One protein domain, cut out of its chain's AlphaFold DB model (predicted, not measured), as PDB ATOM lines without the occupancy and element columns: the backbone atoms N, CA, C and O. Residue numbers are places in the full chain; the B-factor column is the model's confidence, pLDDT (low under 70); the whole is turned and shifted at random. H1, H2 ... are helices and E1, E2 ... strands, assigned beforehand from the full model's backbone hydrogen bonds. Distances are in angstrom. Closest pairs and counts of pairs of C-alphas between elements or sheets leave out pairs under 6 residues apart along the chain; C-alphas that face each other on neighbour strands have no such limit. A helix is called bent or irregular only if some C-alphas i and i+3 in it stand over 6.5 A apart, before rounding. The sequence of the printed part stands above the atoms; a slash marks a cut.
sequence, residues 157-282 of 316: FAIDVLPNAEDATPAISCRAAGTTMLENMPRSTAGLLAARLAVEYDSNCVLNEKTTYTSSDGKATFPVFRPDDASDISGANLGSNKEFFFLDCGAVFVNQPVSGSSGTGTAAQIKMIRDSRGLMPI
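AT A GLANCE: This is residues 157 to 282 of the 316 residues of an uncharacterized protein of Beauveria brongniartii RCEF 3172 (UniProt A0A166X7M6). One strongly twisted sheet of six strands curls round the long helix H2; H1 stands over E6 on the same side, and the small helix H3 sits by the edge strand E3. The sheet is antiparallel throughout, in the order E1, E6, E5, E4, E2, E3. The printed part has 126 residues with three named helices and six named strands, along the chain E1, H1, H2, E2, E3, H3, E4, E5, E6. The class is mixed, helices and strands, with under half of the residues in named elements. The whole is compact, with a radius of gyration of the C-alphas of 13.9 A and spans of 40 by 30 by 21 A.

IN THESE COORDINATES: E1, residues 171 to 173, begins at C-alpha 171 at (24.381, -90.625, 217.179). E6, residues 266 to 274, is 23.5 A long and ends at C-alpha 274 at (25.991, -95.649, 207.261). E5, residues 252 to 259, is 21.6 A long and bends by 52 degrees at residue 256. E4 is residues 243 to 247, 13.4 A; E2 is residues 212 to 215; E3 is residues 221 to 223. H2, residues 187 to 201, is 20.6 A long and starts at C-alpha 187 at (11.324, -99.918, 218.131). H1 is residues 178 to 184, 10.5 A. H3, residues 227 to 234, is irregular: C-alphas 229 and 232 are 9.1 A apart.

HOW THE PARTS SIT: E4, E5 and E6 form a meander, each strand the antiparallel neighbour of the one before; N 256 and O 269 are 2.9 A apart, N 253 and O 245 2.8 A. E1 pairs with E6 through N 172 and O 270, 2.8 A, E2 with E4 through N 214 and O 246, 2.9 A, and the hairpin E2 and E3 through N 213 and O 222, 2.8 A. H1 and H2 on one face of the sheet make two layers. The closest C-alphas of H2 and E6 are those of Ala 194 and Ile 270, 6.6 A. H1 lies only just over E6, with 3 of its 7 C-alphas falling on it, and only just stands up from the sheet, at 41 degrees. H3 only grazes the sheet; E3, H3 and E4 are a split strand-helix-strand unit, E2 between its strands, with a right-handed crossover. H2 touches H3 with residues 187 to 188 alone, at a steep tilt of 63 degrees, opposite ways; the closest C-alphas, of Ser 188 and Ser 234, are 4.9 A apart. Every O i to N i+4 pair is within hydrogen-bond range in H1 and H2; in H3 1 of 4 is, beside 2 of 5 O i to N i+3 pairs.

THE WHOLE: The C-alphas farthest apart, of Lys 210 and Ser 262, are 41.0 A apart. The printed part has no cut, and no link between named elements is long. Residues 157 to 170 hold no named element. Mean pLDDT of the printed part is 77.6; 26 residues are under 70, among them 160 to 169, 260 to 265 and 277 to 282.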
ATOM      1  N   PHE A 157      21.853 -85.408 220.718       80.19
ATOM      2  CA  PHE A 157      22.924 -85.735 219.778       80.19
ATOM      3  C   PHE A 157      24.239 -85.932 220.537       80.19
ATOM      4  O   PHE A 157      24.518 -85.223 221.500       80.19
ATOM      5  N   ALA A 158      25.066 -86.883 220.109       76.81
ATOM      6  CA  ALA A 158      26.328 -87.190 220.776       76.81
ATOM      7  C   ALA A 158      27.260 -85.968 220.845       76.81
ATOM      8  O   ALA A 158      27.922 -85.775 221.863       76.81
ATOM      9  N   ILE A 159      27.229 -85.106 219.824       71.50
ATOM     10  CA  ILE A 159      27.993 -83.850 219.776       71.50
ATOM     11  C   ILE A 159      27.626 -82.872 220.904       71.50
ATOM     12  O   ILE A 159      28.466 -82.093 221.336       71.50
ATOM     13  N   ASP A 160      26.395 -82.944 221.422       69.00
ATOM     14  CA  ASP A 160      25.913 -82.092 222.516       69.00
ATOM     15  C   ASP A 160      26.260 -82.655 223.908       69.00
ATOM     16  O   ASP A 160      26.026 -81.999 224.926       69.00
ATOM     17  N   VAL A 161      26.726 -83.904 223.975       69.62
ATOM     18  CA  VAL A 161      26.885 -84.667 225.224       69.62
ATOM     19  C   VAL A 161      28.344 -85.014 225.497       69.62
ATOM     20  O   VAL A 161      28.729 -85.165 226.657       69.62
ATOM     21  N   LEU A 162      29.148 -85.171 224.448       66.56
ATOM     22  CA  LEU A 162      30.562 -85.481 224.572       66.56
ATOM     23  C   LEU A 162      31.370 -84.217 224.904       66.56
ATOM     24  O   LEU A 162      31.049 -83.135 224.414       66.56
ATOM     25  N   PRO A 163      32.419 -84.340 225.738       61.56
ATOM     26  CA  PRO A 163      33.262 -83.207 226.115       61.56
ATOM     27  C   PRO A 163      34.012 -82.621 224.911       61.56
ATOM     28  O   PRO A 163      34.234 -81.414 224.862       61.56
ATOM     29  N   ASN A 164      34.334 -83.467 223.930       60.66
ATOM     30  CA  ASN A 164      34.957 -83.093 222.671       60.66
ATOM     31  C   ASN A 164      33.961 -83.346 221.537       60.66
ATOM     32  O   ASN A 164      33.574 -84.487 221.283       60.66
ATOM     33  N   ALA A 165      33.546 -82.282 220.853       56.88
ATOM     34  CA  ALA A 165      32.618 -82.373 219.726       56.88
ATOM     35  C   ALA A 165      33.227 -83.103 218.513       56.88
ATOM     36  O   ALA A 165      32.498 -83.714 217.740       56.88
ATOM     37  N   GLU A 166      34.552 -83.053 218.366       54.31
ATOM     38  CA  GLU A 166      35.306 -83.667 217.264       54.31
ATOM     39  C   GLU A 166      35.292 -85.202 217.329       54.31
ATOM     40  O   GLU A 166      35.287 -85.863 216.298       54.31
ATOM     41  N   ASP A 167      35.161 -85.770 218.530       55.66
ATOM     42  CA  ASP A 167      35.085 -87.219 218.752       55.66
ATOM     43  C   ASP A 167      33.651 -87.766 218.578       55.66
ATOM     44  O   ASP A 167      33.381 -88.960 218.759       55.66
ATOM     45  N   ALA A 168      32.683 -86.892 218.282       62.38
ATOM     46  CA  ALA A 168      31.276 -87.252 218.274       62.38
ATOM     47  C   ALA A 168      30.859 -87.927 216.966       62.38
ATOM     48  O   ALA A 168      30.586 -87.280 215.958       62.38
ATOM     49  N   THR A 169      30.693 -89.249 217.011       69.62
ATOM     50  CA  THR A 169      30.038 -89.978 215.917       69.62
ATOM     51  C   THR A 169      28.570 -89.555 215.779       69.62
ATOM     52  O   THR A 169      27.925 -89.335 216.811       69.62
ATOM     53  N   PRO A 170      27.991 -89.555 214.564       80.75
ATOM     54  CA  PRO A 170      26.566 -89.298 214.351       80.75
ATOM     55  C   PRO A 170      25.669 -90.277 215.114       80.75
ATOM     56  O   PRO A 170      25.449 -91.423 214.718       80.75
ATOM     57  N   ALA A 171      25.177 -89.827 216.263       86.12
ATOM     58  CA  ALA A 171      24.381 -90.625 217.179       86.12
ATOM     59  C   ALA A 171      23.486 -89.738 218.048       86.12
ATOM     60  O   ALA A 171      23.799 -88.573 218.293       86.12
ATOM     61  N   ILE A 172      22.394 -90.309 218.552       85.38
ATOM     62  CA  ILE A 172      21.552 -89.740 219.602       85.38
ATOM     63  C   ILE A 172      21.634 -90.660 220.817       85.38
ATOM     64  O   ILE A 172      21.411 -91.861 220.711       85.38
ATOM     65  N   SER A 173      21.943 -90.092 221.981       87.25
ATOM     66  CA  SER A 173      22.035 -90.785 223.262       87.25
ATOM     67  C   SER A 173      21.017 -90.242 224.264       87.25
ATOM     68  O   SER A 173      20.912 -89.036 224.489       87.25
ATOM     69  N   CYS A 174      20.299 -91.146 224.925       84.75
ATOM     70  CA  CYS A 174      19.252 -90.849 225.902       84.75
ATOM     71  C   CYS A 174      19.759 -90.811 227.349       84.75
ATOM     72  O   CYS A 174      19.117 -91.348 228.250       84.75
ATOM     73  N   ARG A 175      20.917 -90.178 227.595       79.00
ATOM     74  CA  ARG A 175      21.562 -90.177 228.926       79.00
ATOM     75  C   ARG A 175      20.675 -89.636 230.044       79.00
ATOM     76  O   ARG A 175      20.724 -90.165 231.147       79.00
ATOM     77  N   ALA A 176      19.865 -88.614 229.772       72.31
ATOM     78  CA  ALA A 176      18.994 -88.022 230.786       72.31
ATOM     79  C   ALA A 176      17.791 -88.914 231.144       72.31
ATOM     80  O   ALA A 176      17.232 -88.754 232.222       72.31
ATOM     81  N   ALA A 177      17.408 -89.858 230.274       75.12
ATOM     82  CA  ALA A 177      16.390 -90.859 230.595       75.12
ATOM     83  C   ALA A 177      16.953 -92.082 231.349       75.12
ATOM     84  O   ALA A 177      16.191 -92.831 231.960       75.12
ATOM     85  N   GLY A 178      18.274 -92.286 231.305       78.00
ATOM     86  CA  GLY A 178      18.964 -93.360 232.019       78.00
ATOM     87  C   GLY A 178      18.539 -94.770 231.595       78.00
ATOM     88  O   GLY A 178      18.139 -95.011 230.451       78.00
ATOM     89  N   THR A 179      18.628 -95.707 232.542       81.94
ATOM     90  CA  THR A 179      18.335 -97.136 232.341       81.94
ATOM     91  C   THR A 179      16.872 -97.405 231.999       81.94
ATOM     92  O   THR A 179      16.591 -98.307 231.222       81.94
ATOM     93  N   THR A 180      15.941 -96.570 232.473       82.62
ATOM     94  CA  THR A 180      14.507 -96.712 232.170       82.62
ATOM     95  C   THR A 180      14.241 -96.700 230.666       82.62
ATOM     96  O   THR A 180      13.478 -97.525 230.169       82.62
ATOM     97  N   MET A 181      14.888 -95.788 229.931       83.06
ATOM     98  CA  MET A 181      14.786 -95.751 228.470       83.06
ATOM     99  C   MET A 181      15.576 -96.882 227.824       83.06
ATOM    100  O   MET A 181      15.129 -97.423 226.827       83.06
ATOM    101  N   LEU A 182      16.726 -97.272 228.377       85.44
ATOM    102  CA  LEU A 182      17.466 -98.425 227.862       85.44
ATOM    103  C   LEU A 182      16.610 -99.699 227.867       85.44
ATOM    104  O   LEU A 182      16.586-100.415 226.877       85.44
ATOM    105  N   GLU A 183      15.882 -99.955 228.949       85.94
ATOM    106  CA  GLU A 183      15.086-101.174 229.121       85.94
ATOM    107  C   GLU A 183      13.759-101.137 228.353       85.94
ATOM    108  O   GLU A 183      13.304-102.166 227.854       85.94
ATOM    109  N   ASN A 184      13.156 -99.951 228.227       85.31
ATOM    110  CA  ASN A 184      11.788 -99.790 227.727       85.31
ATOM    111  C   ASN A 184      11.693 -98.965 226.439       85.31
ATOM    112  O   ASN A 184      10.625 -98.441 226.139       85.31
ATOM    113  N   MET A 185      12.785 -98.787 225.691       87.62
ATOM    114  CA  MET A 185      12.710 -98.097 224.403       87.62
ATOM    115  C   MET A 185      12.031 -99.003 223.367       87.62
ATOM    116  O   MET A 185      12.606-100.038 223.010       87.62
ATOM    117  N   PRO A 186      10.855 -98.619 222.839       88.50
ATOM    118  CA  PRO A 186      10.216 -99.368 221.770       88.50
ATOM    119  C   PRO A 186      10.940 -99.123 220.440       88.50
ATOM    120  O   PRO A 186      11.567 -98.073 220.232       88.50
ATOM    121  N   ARG A 187      10.804-100.065 219.502       89.12
ATOM    122  CA  ARG A 187      11.324 -99.918 218.131       89.12
ATOM    123  C   ARG A 187      10.821 -98.657 217.436       89.12
ATOM    124  O   ARG A 187      11.589 -98.014 216.724       89.12
ATOM    125  N   SER A 188       9.571 -98.262 217.672       84.50
ATOM    126  CA  SER A 188       8.992 -97.021 217.140       84.50
ATOM    127  C   SER A 188       9.798 -95.778 217.540       84.50
ATOM    128  O   SER A 188      10.135 -94.955 216.687       84.50
ATOM    129  N   THR A 189      10.203 -95.680 218.809       86.81
ATOM    130  CA  THR A 189      11.072 -94.600 219.296       86.81
ATOM    131  C   THR A 189      12.443 -94.649 218.624       86.81
ATOM    132  O   THR A 189      12.935 -93.613 218.180       86.81
ATOM    133  N   ALA A 190      13.050 -95.831 218.490       88.00
ATOM    134  CA  ALA A 190      14.330 -95.969 217.794       88.00
ATOM    135  C   ALA A 190      14.250 -95.538 216.320       88.00
ATOM    136  O   ALA A 190      15.139 -94.827 215.847       88.00
ATOM    137  N   GLY A 191      13.164 -95.889 215.624       83.19
ATOM    138  CA  GLY A 191      12.893 -95.450 214.254       83.19
ATOM    139  C   GLY A 191      12.772 -93.930 214.133       83.19
ATOM    140  O   GLY A 191      13.380 -93.336 213.245       83.19
ATOM    141  N   LEU A 192      12.076 -93.273 215.069       83.38
ATOM    142  CA  LEU A 192      11.968 -91.807 215.102       83.38
ATOM    143  C   LEU A 192      13.313 -91.119 215.384       83.38
ATOM    144  O   LEU A 192      13.632 -90.097 214.773       83.38
ATOM    145  N   LEU A 193      14.125 -91.673 216.290       87.19
ATOM    146  CA  LEU A 193      15.468 -91.155 216.570       87.19
ATOM    147  C   LEU A 193      16.405 -91.329 215.365       87.19
ATOM    148  O   LEU A 193      17.163 -90.413 215.046       87.19
ATOM    149  N   ALA A 194      16.323 -92.462 214.667       86.25
ATOM    150  CA  ALA A 194      17.059 -92.697 213.428       86.25
ATOM    151  C   ALA A 194      16.620 -91.753 212.303       86.25
ATOM    152  O   ALA A 194      17.470 -91.157 211.648       86.25
ATOM    153  N   ALA A 195      15.312 -91.540 212.130       78.25
ATOM    154  CA  ALA A 195      14.773 -90.565 211.182       78.25
ATOM    155  C   ALA A 195      15.314 -89.155 211.465       78.25
ATOM    156  O   ALA A 195      15.780 -88.461 210.564       78.25
ATOM    157  N   ARG A 196      15.345 -88.747 212.738       80.62
ATOM    158  CA  ARG A 196      15.939 -87.463 213.133       80.62
ATOM    159  C   ARG A 196      17.438 -87.389 212.823       80.62
ATOM    160  O   ARG A 196      17.901 -86.349 212.367       80.62
ATOM    161  N   LEU A 197      18.187 -88.466 213.066       81.19
ATOM    162  CA  LEU A 197      19.609 -88.546 212.711       81.19
ATOM    163  C   LEU A 197      19.834 -88.450 211.202       81.19
ATOM    164  O   LEU A 197      20.741 -87.739 210.783       81.19
ATOM    165  N   ALA A 198      19.017 -89.137 210.405       77.50
ATOM    166  CA  ALA A 198      19.080 -89.099 208.948       77.50
ATOM    167  C   ALA A 198      18.888 -87.681 208.408       77.50
ATOM    168  O   ALA A 198      19.721 -87.213 207.646       77.50
ATOM    169  N   VAL A 199      17.857 -86.964 208.866       78.12
ATOM    170  CA  VAL A 199      17.600 -85.579 208.427       78.12
ATOM    171  C   VAL A 199      18.784 -84.655 208.716       78.12
ATOM    172  O   VAL A 199      19.050 -83.741 207.940       78.12
ATOM    173  N   GLU A 200      19.483 -84.878 209.829       74.12
ATOM    174  CA  GLU A 200      20.577 -84.006 210.255       74.12
ATOM    175  C   GLU A 200      21.910 -84.341 209.571       74.12
ATOM    176  O   GLU A 200      22.644 -83.440 209.172       74.12
ATOM    177  N   TYR A 201      22.238 -85.629 209.440       72.38
ATOM    178  CA  TYR A 201      23.561 -86.082 208.995       72.38
ATOM    179  C   TYR A 201      23.589 -86.645 207.572       72.38
ATOM    180  O   TYR A 201      24.670 -86.875 207.033       72.38
ATOM    181  N   ASP A 202      22.428 -86.850 206.951       71.88
ATOM    182  CA  ASP A 202      22.311 -87.391 205.603       71.88
ATOM    183  C   ASP A 202      21.279 -86.621 204.773       71.88
ATOM    184  O   ASP A 202      20.109 -86.986 204.655       71.88
ATOM    185  N   SER A 203      21.757 -85.566 204.116       69.12
ATOM    186  CA  SER A 203      20.949 -84.728 203.229       69.12
ATOM    187  C   SER A 203      20.361 -85.465 202.019       69.12
ATOM    188  O   SER A 203      19.462 -84.925 201.372       69.12
ATOM    189  N   ASN A 204      20.844 -86.672 201.698       68.00
ATOM    190  CA  ASN A 204      20.335 -87.477 200.585       68.00
ATOM    191  C   ASN A 204      19.223 -88.437 201.027       68.00
ATOM    192  O   ASN A 204      18.464 -88.921 200.185       68.00
ATOM    193  N   CYS A 205      19.092 -88.693 202.332       71.69
ATOM    194  CA  CYS A 205      18.010 -89.507 202.860       71.69
ATOM    195  C   CYS A 205      16.703 -88.701 202.873       71.69
ATOM    196  O   CYS A 205      16.418 -87.921 203.783       71.69
ATOM    197  N   VAL A 206      15.879 -88.905 201.845       77.56
ATOM    198  CA  VAL A 206      14.549 -88.291 201.758       77.56
ATOM    199  C   VAL A 206      13.556 -89.104 202.582       77.56
ATOM    200  O   VAL A 206      13.154 -90.200 202.191       77.56
ATOM    201  N   LEU A 207      13.131 -88.542 203.710       75.06
ATOM    202  CA  LEU A 207      12.092 -89.126 204.555       75.06
ATOM    203  C   LEU A 207      10.701 -88.655 204.124       75.06
ATOM    204  O   LEU A 207      10.498 -87.483 203.807       75.06
ATOM    205  N   ASN A 208       9.734 -89.566 204.132       78.81
ATOM    206  CA  ASN A 208       8.336 -89.287 203.811       78.81
ATOM    207  C   ASN A 208       7.408 -90.186 204.645       78.81
ATOM    208  O   ASN A 208       7.871 -91.050 205.382       78.81
ATOM    209  N   GLU A 209       6.090 -90.021 204.518       76.12
ATOM    210  CA  GLU A 209       5.099 -90.800 205.285       76.12
ATOM    211  C   GLU A 209       5.201 -92.322 205.095       76.12
ATOM    212  O   GLU A 209       4.718 -93.077 205.936       76.12
ATOM    213  N   LYS A 210       5.818 -92.776 203.997       74.69
ATOM    214  CA  LYS A 210       6.017 -94.195 203.695       74.69
ATOM    215  C   LYS A 210       7.320 -94.749 204.253       74.69
ATOM    216  O   LYS A 210       7.479 -95.957 204.178       74.69
ATOM    217  N   THR A 211       8.212 -93.914 204.797       78.62
ATOM    218  CA  THR A 211       9.487 -94.369 205.359       78.62
ATOM    219  C   THR A 211       9.247 -95.476 206.375       78.62
ATOM    220  O   THR A 211       8.623 -95.256 207.419       78.62
ATOM    221  N   THR A 212       9.792 -96.649 206.083       84.25
ATOM    222  CA  THR A 212       9.755 -97.801 206.969       84.25
ATOM    223  C   THR A 212      11.044 -97.956 207.757       84.25
ATOM    224  O   THR A 212      12.124 -97.517 207.358       84.25
ATOM    225  N   TYR A 213      10.875 -98.535 208.935       89.31
ATOM    226  CA  TYR A 213      11.908 -99.164 209.724       89.31
ATOM    227  C   TYR A 213      11.969-100.625 209.301       89.31
ATOM    228  O   TYR A 213      10.918-101.268 209.261       89.31
ATOM    229  N   THR A 214      13.167-101.165 209.092       87.44
ATOM    230  CA  THR A 214      13.368-102.600 208.872       87.44
ATOM    231  C   THR A 214      14.548-103.107 209.695       87.44
ATOM    232  O   THR A 214      15.662-102.599 209.563       87.44
ATOM    233  N   SER A 215      14.324-104.109 210.548       88.88
ATOM    234  CA  SER A 215      15.406-104.790 211.270       88.88
ATOM    235  C   SER A 215      16.317-105.551 210.302       88.88
ATOM    236  O   SER A 215      15.887-105.997 209.239       88.88
ATOM    237  N   SER A 216      17.590-105.737 210.665       81.44
ATOM    238  CA  SER A 216      18.563-106.430 209.807       81.44
ATOM    239  C   SER A 216      18.181-107.878 209.488       81.44
ATOM    240  O   SER A 216      18.549-108.386 208.434       81.44
ATOM    241  N   ASP A 217      17.420-108.532 210.368       79.44
ATOM    242  CA  ASP A 217      16.888-109.881 210.164       79.44
ATOM    243  C   ASP A 217      15.543-109.913 209.413       79.44
ATOM    244  O   ASP A 217      14.965-110.984 209.237       79.44
ATOM    245  N   GLY A 218      15.023-108.750 209.004       80.31
ATOM    246  CA  GLY A 218      13.770-108.595 208.263       80.31
ATOM    247  C   GLY A 218      12.496-108.896 209.062       80.31
ATOM    248  O   GLY A 218      11.397-108.738 208.531       80.31
ATOM    249  N   LYS A 219      12.604-109.308 210.332       83.00
ATOM    250  CA  LYS A 219      11.447-109.739 211.136       83.00
ATOM    251  C   LYS A 219      10.586-108.588 211.633       83.00
ATOM    252  O   LYS A 219       9.414-108.799 211.939       83.00
ATOM    253  N   ALA A 220      11.151-107.390 211.741       86.06
ATOM    254  CA  ALA A 220      10.432-106.200 212.155       86.06
ATOM    255  C   ALA A 220      10.467-105.169 211.030       86.06
ATOM    256  O   ALA A 220      11.489-104.524 210.818       86.06
ATOM    257  N   THR A 221       9.337-105.008 210.335       89.88
ATOM    258  CA  THR A 221       9.147-103.955 209.333       89.88
ATOM    259  C   THR A 221       7.871-103.178 209.619       89.88
ATOM    260  O   THR A 221       6.809-103.786 209.741       89.88
ATOM    261  N   PHE A 222       7.959-101.851 209.744       86.25
ATOM    262  CA  PHE A 222       6.794-100.996 210.006       86.25
ATOM    263  C   PHE A 222       7.025 -99.536 209.573       86.25
ATOM    264  O   PHE A 222       8.170 -99.084 209.533       86.25
ATOM    265  N   PRO A 223       5.964 -98.764 209.271       82.00
ATOM    266  CA  PRO A 223       6.085 -97.344 208.939       82.00
ATOM    267  C   PRO A 223       6.485 -96.503 210.163       82.00
ATOM    268  O   PRO A 223       5.809 -96.507 211.192       82.00
ATOM    269  N   VAL A 224       7.565 -95.723 210.045       79.88
ATOM    270  CA  VAL A 224       8.153 -94.947 211.157       79.88
ATOM    271  C   VAL A 224       7.207 -93.864 211.672       79.88
ATOM    272  O   VAL A 224       7.080 -93.672 212.879       79.88
ATOM    273  N   PHE A 225       6.538 -93.155 210.762       77.38
ATOM    274  CA  PHE A 225       5.665 -92.026 211.105       77.38
ATOM    275  C   PHE A 225       4.214 -92.436 211.386       77.38
ATOM    276  O   PHE A 225       3.393 -91.582 211.712       77.38
ATOM    277  N   ARG A 226       3.897 -93.733 211.267       76.81
ATOM    278  CA  ARG A 226       2.576 -94.311 211.560       76.81
ATOM    279  C   ARG A 226       2.719 -95.609 212.371       76.81
ATOM    280  O   ARG A 226       2.275 -96.664 211.929       76.81
ATOM    281  N   PRO A 227       3.359 -95.563 213.552       62.78
ATOM    282  CA  PRO A 227       3.719 -96.768 214.302       62.78
ATOM    283  C   PRO A 227       2.510 -97.604 214.750       62.78
ATOM    284  O   PRO A 227       2.666 -98.805 214.981       62.78
ATOM    285  N   ASP A 228       1.323 -96.996 214.834       73.19
ATOM    286  CA  ASP A 228       0.063 -97.658 215.196       73.19
ATOM    287  C   ASP A 228      -0.378 -98.707 214.164       73.19
ATOM    288  O   ASP A 228      -1.051 -99.671 214.521       73.19
ATOM    289  N   ASP A 229       0.056 -98.579 212.902       67.25
ATOM    290  CA  ASP A 229      -0.297 -99.514 211.824       67.25
ATOM    291  C   ASP A 229       0.346-100.913 212.025       67.25
ATOM    292  O   ASP A 229      -0.026-101.872 211.349       67.25
ATOM    293  N   ALA A 230       1.297-101.053 212.964       75.00
ATOM    294  CA  ALA A 230       1.935-102.319 213.337       75.00
ATOM    295  C   ALA A 230       2.318-102.355 214.832       75.00
ATOM    296  O   ALA A 230       3.459-102.682 215.174       75.00
ATOM    297  N   SER A 231       1.376-101.996 215.716       77.31
ATOM    298  CA  SER A 231       1.594-101.808 217.164       77.31
ATOM    299  C   SER A 231       2.349-102.947 217.857       77.31
ATOM    300  O   SER A 231       3.188-102.694 218.720       77.31
ATOM    301  N   ASP A 232       2.095-104.194 217.459       81.44
ATOM    302  CA  ASP A 232       2.691-105.380 218.088       81.44
ATOM    303  C   ASP A 232       4.198-105.492 217.805       81.44
ATOM    304  O   ASP A 232       4.975-105.954 218.641       81.44
ATOM    305  N   ILE A 233       4.631-105.036 216.625       85.56
ATOM    306  CA  ILE A 233       6.030-105.078 216.181       85.56
ATOM    307  C   ILE A 233       6.742-103.775 216.551       85.56
ATOM    308  O   ILE A 233       7.885-103.800 217.016       85.56
ATOM    309  N   SER A 234       6.071-102.638 216.353       81.38
ATOM    310  CA  SER A 234       6.614-101.302 216.603       81.38
ATOM    311  C   SER A 234       6.744-100.997 218.101       81.38
ATOM    312  O   SER A 234       7.670-100.289 218.505       81.38
ATOM    313  N   GLY A 235       5.868-101.572 218.932       84.31
ATOM    314  CA  GLY A 235       5.885-101.466 220.392       84.31
ATOM    315  C   GLY A 235       6.848-102.429 221.091       84.31
ATOM    316  O   GLY A 235       7.023-102.328 222.303       84.31
ATOM    317  N   ALA A 236       7.490-103.349 220.362       88.75
ATOM    318  CA  ALA A 236       8.452-104.274 220.950       88.75
ATOM    319  C   ALA A 236       9.657-103.516 221.534       88.75
ATOM    320  O   ALA A 236      10.277-102.688 220.857       88.75
ATOM    321  N   ASN A 237       9.994-103.821 222.788       90.31
ATOM    322  CA  ASN A 237      11.117-103.200 223.482       90.31
ATOM    323  C   ASN A 237      12.446-103.745 222.958       90.31
ATOM    324  O   ASN A 237      12.661-104.955 222.902       90.31
ATOM    325  N   LEU A 238      13.355-102.830 222.632       87.00
ATOM    326  CA  LEU A 238      14.711-103.157 222.197       87.00
ATOM    327  C   LEU A 238      15.605-103.588 223.366       87.00
ATOM    328  O   LEU A 238      16.475-104.448 223.215       87.00
ATOM    329  N   GLY A 239      15.378-103.005 224.545       83.75
ATOM    330  CA  GLY A 239      16.164-103.278 225.740       83.75
ATOM    331  C   GLY A 239      17.656-102.967 225.564       83.75
ATOM    332  O   GLY A 239      18.077-102.160 224.732       83.75
ATOM    333  N   SER A 240      18.480-103.686 226.327       82.31
ATOM    334  CA  SER A 240      19.947-103.616 226.255       82.31
ATOM    335  C   SER A 240      20.546-104.323 225.032       82.31
ATOM    336  O   SER A 240      21.771-104.407 224.917       82.31
ATOM    337  N   ASN A 241      19.715-104.864 224.137       81.19
ATOM    338  CA  ASN A 241      20.186-105.640 223.000       81.19
ATOM    339  C   ASN A 241      20.685-104.730 221.880       81.19
ATOM    340  O   ASN A 241      20.099-103.689 221.572       81.19
ATOM    341  N   LYS A 242      21.768-105.173 221.237       86.62
ATOM    342  CA  LYS A 242      22.250-104.555 220.008       86.62
ATOM    343  C   LYS A 242      21.330-104.971 218.865       86.62
ATOM    344  O   LYS A 242      21.253-106.156 218.555       86.62
ATOM    345  N   GLU A 243      20.652-104.014 218.241       88.06
ATOM    346  CA  GLU A 243      19.793-104.268 217.077       88.06
ATOM    347  C   GLU A 243      20.221-103.359 215.928       88.06
ATOM    348  O   GLU A 243      20.297-102.137 216.081       88.06
ATOM    349  N   PHE A 244      20.527-103.966 214.784       86.69
ATOM    350  CA  PHE A 244      20.790-103.250 213.545       86.69
ATOM    351  C   PHE A 244      19.497-103.116 212.756       86.69
ATOM    352  O   PHE A 244      18.696-104.048 212.689       86.69
ATOM    353  N   PHE A 245      19.309-101.958 212.145       88.31
ATOM    354  CA  PHE A 245      18.133-101.677 211.340       88.31
ATOM    355  C   PHE A 245      18.441-100.600 210.310       88.31
ATOM    356  O   PHE A 245      19.449 -99.896 210.398       88.31
ATOM    357  N   PHE A 246      17.571-100.467 209.323       86.94
ATOM    358  CA  PHE A 246      17.702 -99.473 208.273       86.94
ATOM    359  C   PHE A 246      16.374 -98.775 208.011       86.94
ATOM    360  O   PHE A 246      15.304 -99.259 208.392       86.94
ATOM    361  N   LEU A 247      16.477 -97.599 207.401       84.62
ATOM    362  CA  LEU A 247      15.338 -96.872 206.854       84.62
ATOM    363  C   LEU A 247      15.267 -97.100 205.341       84.62
ATOM    364  O   LEU A 247      16.292 -97.371 204.717       84.62
ATOM    365  N   ASP A 248      14.097 -96.896 204.732       80.25
ATOM    366  CA  ASP A 248      13.897 -97.056 203.275       80.25
ATOM    367  C   ASP A 248      14.881 -96.273 202.401       80.25
ATOM    368  O   ASP A 248      15.153 -96.655 201.264       80.25
ATOM    369  N   CYS A 249      15.419 -95.167 202.914       74.62
ATOM    370  CA  CYS A 249      16.422 -94.392 202.195       74.62
ATOM    371  C   CYS A 249      17.789 -95.097 202.104       74.62
ATOM    372  O   CYS A 249      18.696 -94.566 201.477       74.62
ATOM    373  N   GLY A 250      17.963 -96.265 202.730       72.56
ATOM    374  CA  GLY A 250      19.195 -97.054 202.721       72.56
ATOM    375  C   GLY A 250      20.176 -96.722 203.849       72.56
ATOM    376  O   GLY A 250      21.194 -97.399 203.978       72.56
ATOM    377  N   ALA A 251      19.883 -95.716 204.679       77.69
ATOM    378  CA  ALA A 251      20.695 -95.393 205.849       77.69
ATOM    379  C   ALA A 251      20.568 -96.487 206.922       77.69
ATOM    380  O   ALA A 251      19.469 -96.979 207.199       77.69
ATOM    381  N   VAL A 252      21.696 -96.842 207.540       83.62
ATOM    382  CA  VAL A 252      21.805 -97.944 208.506       83.62
ATOM    383  C   VAL A 252      22.128 -97.412 209.887       83.62
ATOM    384  O   VAL A 252      23.026 -96.585 210.071       83.62
ATOM    385  N   PHE A 253      21.436 -97.963 210.872       89.69
ATOM    386  CA  PHE A 253      21.518 -97.577 212.264       89.69
ATOM    387  C   PHE A 253      21.747 -98.795 213.148       89.69
ATOM    388  O   PHE A 253      21.434 -99.934 212.797       89.69
ATOM    389  N   VAL A 254      22.288 -98.530 214.329       90.62
ATOM    390  CA  VAL A 254      22.362 -99.500 215.411       90.62
ATOM    391  C   VAL A 254      21.758 -98.893 216.666       90.62
ATOM    392  O   VAL A 254      22.082 -97.762 217.036       90.62
ATOM    393  N   ASN A 255      20.886 -99.652 217.321       89.88
ATOM    394  CA  ASN A 255      20.571 -99.444 218.722       89.88
ATOM    395  C   ASN A 255      21.600-100.183 219.573       89.88
ATOM    396  O   ASN A 255      21.807-101.377 219.367       89.88
ATOM    397  N   GLN A 256      22.218 -99.499 220.530       88.31
ATOM    398  CA  GLN A 256      23.108-100.129 221.498       88.31
ATOM    399  C   GLN A 256      23.165 -99.340 222.815       88.31
ATOM    400  O   GLN A 256      22.934 -98.127 222.824       88.31
ATOM    401  N   PRO A 257      23.524 -99.989 223.933       86.75
ATOM    402  CA  PRO A 257      23.847 -99.283 225.164       86.75
ATOM    403  C   PRO A 257      25.139 -98.472 224.997       86.75
ATOM    404  O   PRO A 257      26.103 -98.940 224.392       86.75
ATOM    405  N   VAL A 258      25.196 -97.283 225.598       81.69
ATOM    406  CA  VAL A 258      26.433 -96.499 225.731       81.69
ATOM    407  C   VAL A 258      26.701 -96.158 227.192       81.69
ATOM    408  O   VAL A 258      25.801 -95.721 227.910       81.69
ATOM    409  N   SER A 259      27.954 -96.322 227.619       77.06
ATOM    410  CA  SER A 259      28.423 -95.947 228.957       77.06
ATOM    411  C   SER A 259      29.098 -94.571 228.949       77.06
ATOM    412  O   SER A 259      29.627 -94.105 227.938       77.06
ATOM    413  N   GLY A 260      29.037 -93.844 230.067       65.44
ATOM    414  CA  GLY A 260      29.860 -92.639 230.281       65.44
ATOM    415  C   GLY A 260      31.315 -92.955 230.605       65.44
ATOM    416  O   GLY A 260      31.633 -94.081 230.971       65.44
ATOM    417  N   SER A 261      32.176 -91.935 230.537       56.84
ATOM    418  CA  SER A 261      33.597 -92.011 230.916       56.84
ATOM    419  C   SER A 261      33.824 -92.469 232.363       56.84
ATOM    420  O   SER A 261      34.883 -92.996 232.676       56.84
ATOM    421  N   SER A 262      32.825 -92.323 233.237       53.47
ATOM    422  CA  SER A 262      32.844 -92.808 234.621       53.47
ATOM    423  C   SER A 262      32.288 -94.226 234.806       53.47
ATOM    424  O   SER A 262      32.272 -94.714 235.929       53.47
ATOM    425  N   GLY A 263      31.757 -94.878 233.763       52.41
ATOM    426  CA  GLY A 263      31.110 -96.197 233.864       52.41
ATOM    427  C   GLY A 263      29.810 -96.235 234.688       52.41
ATOM    428  O   GLY A 263      29.142 -97.260 234.726       52.41
ATOM    429  N   THR A 264      29.406 -95.123 235.310       50.59
ATOM    430  CA  THR A 264      28.301 -95.055 236.285       50.59
ATOM    431  C   THR A 264      26.904 -94.910 235.674       50.59
ATOM    432  O   THR A 264      25.931 -94.752 236.404       50.59
ATOM    433  N   GLY A 265      26.767 -94.967 234.349       60.81
ATOM    434  CA  GLY A 265      25.460 -94.893 233.702       60.81
ATOM    435  C   GLY A 265      25.483 -95.438 232.285       60.81
ATOM    436  O   GLY A 265      26.254 -94.954 231.450       60.81
ATOM    437  N   THR A 266      24.627 -96.429 232.037       77.75
ATOM    438  CA  THR A 266      24.280 -96.940 230.711       77.75
ATOM    439  C   THR A 266      23.031 -96.224 230.206       77.75
ATOM    440  O   THR A 266      22.097 -95.946 230.960       77.75
ATOM    441  N   ALA A 267      23.017 -95.883 228.922       83.50
ATOM    442  CA  ALA A 267      21.876 -95.244 228.281       83.50
ATOM    443  C   ALA A 267      21.644 -95.830 226.891       83.50
ATOM    444  O   ALA A 267      22.589 -96.278 226.243       83.50
ATOM    445  N   ALA A 268      20.399 -95.770 226.416       87.44
ATOM    446  CA  ALA A 268      20.090 -96.075 225.026       87.44
ATOM    447  C   ALA A 268      20.826 -95.105 224.090       87.44
ATOM    448  O   ALA A 268      20.857 -93.889 224.331       87.44
ATOM    449  N   GLN A 269      21.404 -95.638 223.019       89.69
ATOM    450  CA  GLN A 269      21.984 -94.863 221.936       89.69
ATOM    451  C   GLN A 269      21.549 -95.441 220.595       89.69
ATOM    452  O   GLN A 269      21.729 -96.627 220.333       89.69
ATOM    453  N   ILE A 270      21.058 -94.565 219.722       90.38
ATOM    454  CA  ILE A 270      20.927 -94.847 218.296       90.38
ATOM    455  C   ILE A 270      22.113 -94.200 217.597       90.38
ATOM    456  O   ILE A 270      22.315 -92.990 217.713       90.38
ATOM    457  N   LYS A 271      22.915 -94.995 216.895       88.94
ATOM    458  CA  LYS A 271      24.077 -94.526 216.135       88.94
ATOM    459  C   LYS A 271      23.855 -94.805 214.657       88.94
ATOM    460  O   LYS A 271      23.462 -95.910 214.293       88.94
ATOM    461  N   MET A 272      24.121 -93.813 213.812       83.88
ATOM    462  CA  MET A 272      24.173 -94.012 212.368       83.88
ATOM    463  C   MET A 272      25.494 -94.702 212.028       83.88
ATOM    464  O   MET A 272      26.573 -94.224 212.379       83.88
ATOM    465  N   ILE A 273      25.395 -95.856 211.379       79.94
ATOM    466  CA  ILE A 273      26.542 -96.648 210.932       79.94
ATOM    467  C   ILE A 273      26.877 -96.315 209.484       79.94
ATOM    468  O   ILE A 273      28.054 -96.241 209.137       79.94
ATOM    469  N   ARG A 274      25.851 -96.080 208.655       73.31
ATOM    470  CA  ARG A 274      25.991 -95.649 207.261       73.31
ATOM    471  C   ARG A 274      24.893 -94.688 206.851       73.31
ATOM    472  O   ARG A 274      23.751 -94.837 207.280       73.31
ATOM    473  N   ASP A 275      25.260 -93.737 206.007       74.19
ATOM    474  CA  ASP A 275      24.313 -92.893 205.293       74.19
ATOM    475  C   ASP A 275      23.652 -93.664 204.128       74.19
ATOM    476  O   ASP A 275      24.030 -94.792 203.795       74.19
ATOM    477  N   SER A 276      22.657 -93.052 203.493       71.81
ATOM    478  CA  SER A 276      21.917 -93.556 202.325       71.81
ATOM    479  C   SER A 276      22.788 -93.827 201.099       71.81
ATOM    480  O   SER A 276      22.412 -94.603 200.223       71.81
ATOM    481  N   ARG A 277      23.981 -93.223 201.028       60.84
ATOM    482  CA  ARG A 277      24.961 -93.467 199.960       60.84
ATOM    483  C   ARG A 277      25.821 -94.698 200.249       60.84
ATOM    484  O   ARG A 277      26.643 -95.077 199.415       60.84
ATOM    485  N   GLY A 278      25.654 -95.316 201.418       57.94
ATOM    486  CA  GLY A 278      26.466 -96.431 201.886       57.94
ATOM    487  C   GLY A 278      27.838 -96.002 202.409       57.94
ATOM    488  O   GLY A 278      28.701 -96.867 202.592       57.94
ATOM    489  N   LEU A 279      28.047 -94.705 202.650       60.16
ATOM    490  CA  LEU A 279      29.260 -94.171 203.258       60.16
ATOM    491  C   LEU A 279      29.112 -94.181 204.778       60.16
ATOM    492  O   LEU A 279      28.032 -93.947 205.319       60.16
ATOM    493  N   MET A 280      30.204 -94.446 205.488       57.31
ATOM    494  CA  MET A 280      30.205 -94.248 206.933       57.31
ATOM    495  C   MET A 280      30.114 -92.745 207.219       57.31
ATOM    496  O   MET A 280      30.870 -91.979 206.611       57.31
ATOM    497  N   PRO A 281      29.213 -92.303 208.113       53.88
ATOM    498  CA  PRO A 281      29.117 -90.907 208.494       53.88
ATOM    499  C   PRO A 281      30.467 -90.506 209.082       53.88
ATOM    500  O   PRO A 281      30.958 -91.158 210.001       53.88
ATOM    501  N   ILE A 282      31.100 -89.501 208.487       48.84
ATOM    502  CA  ILE A 282      32.505 -89.145 208.694       48.84
ATOM    503  C   ILE A 282      32.842 -89.032 210.195       48.84
ATOM    504  O   ILE A 282      32.486 -88.060 210.850       48.84
TER     505      ILE A 282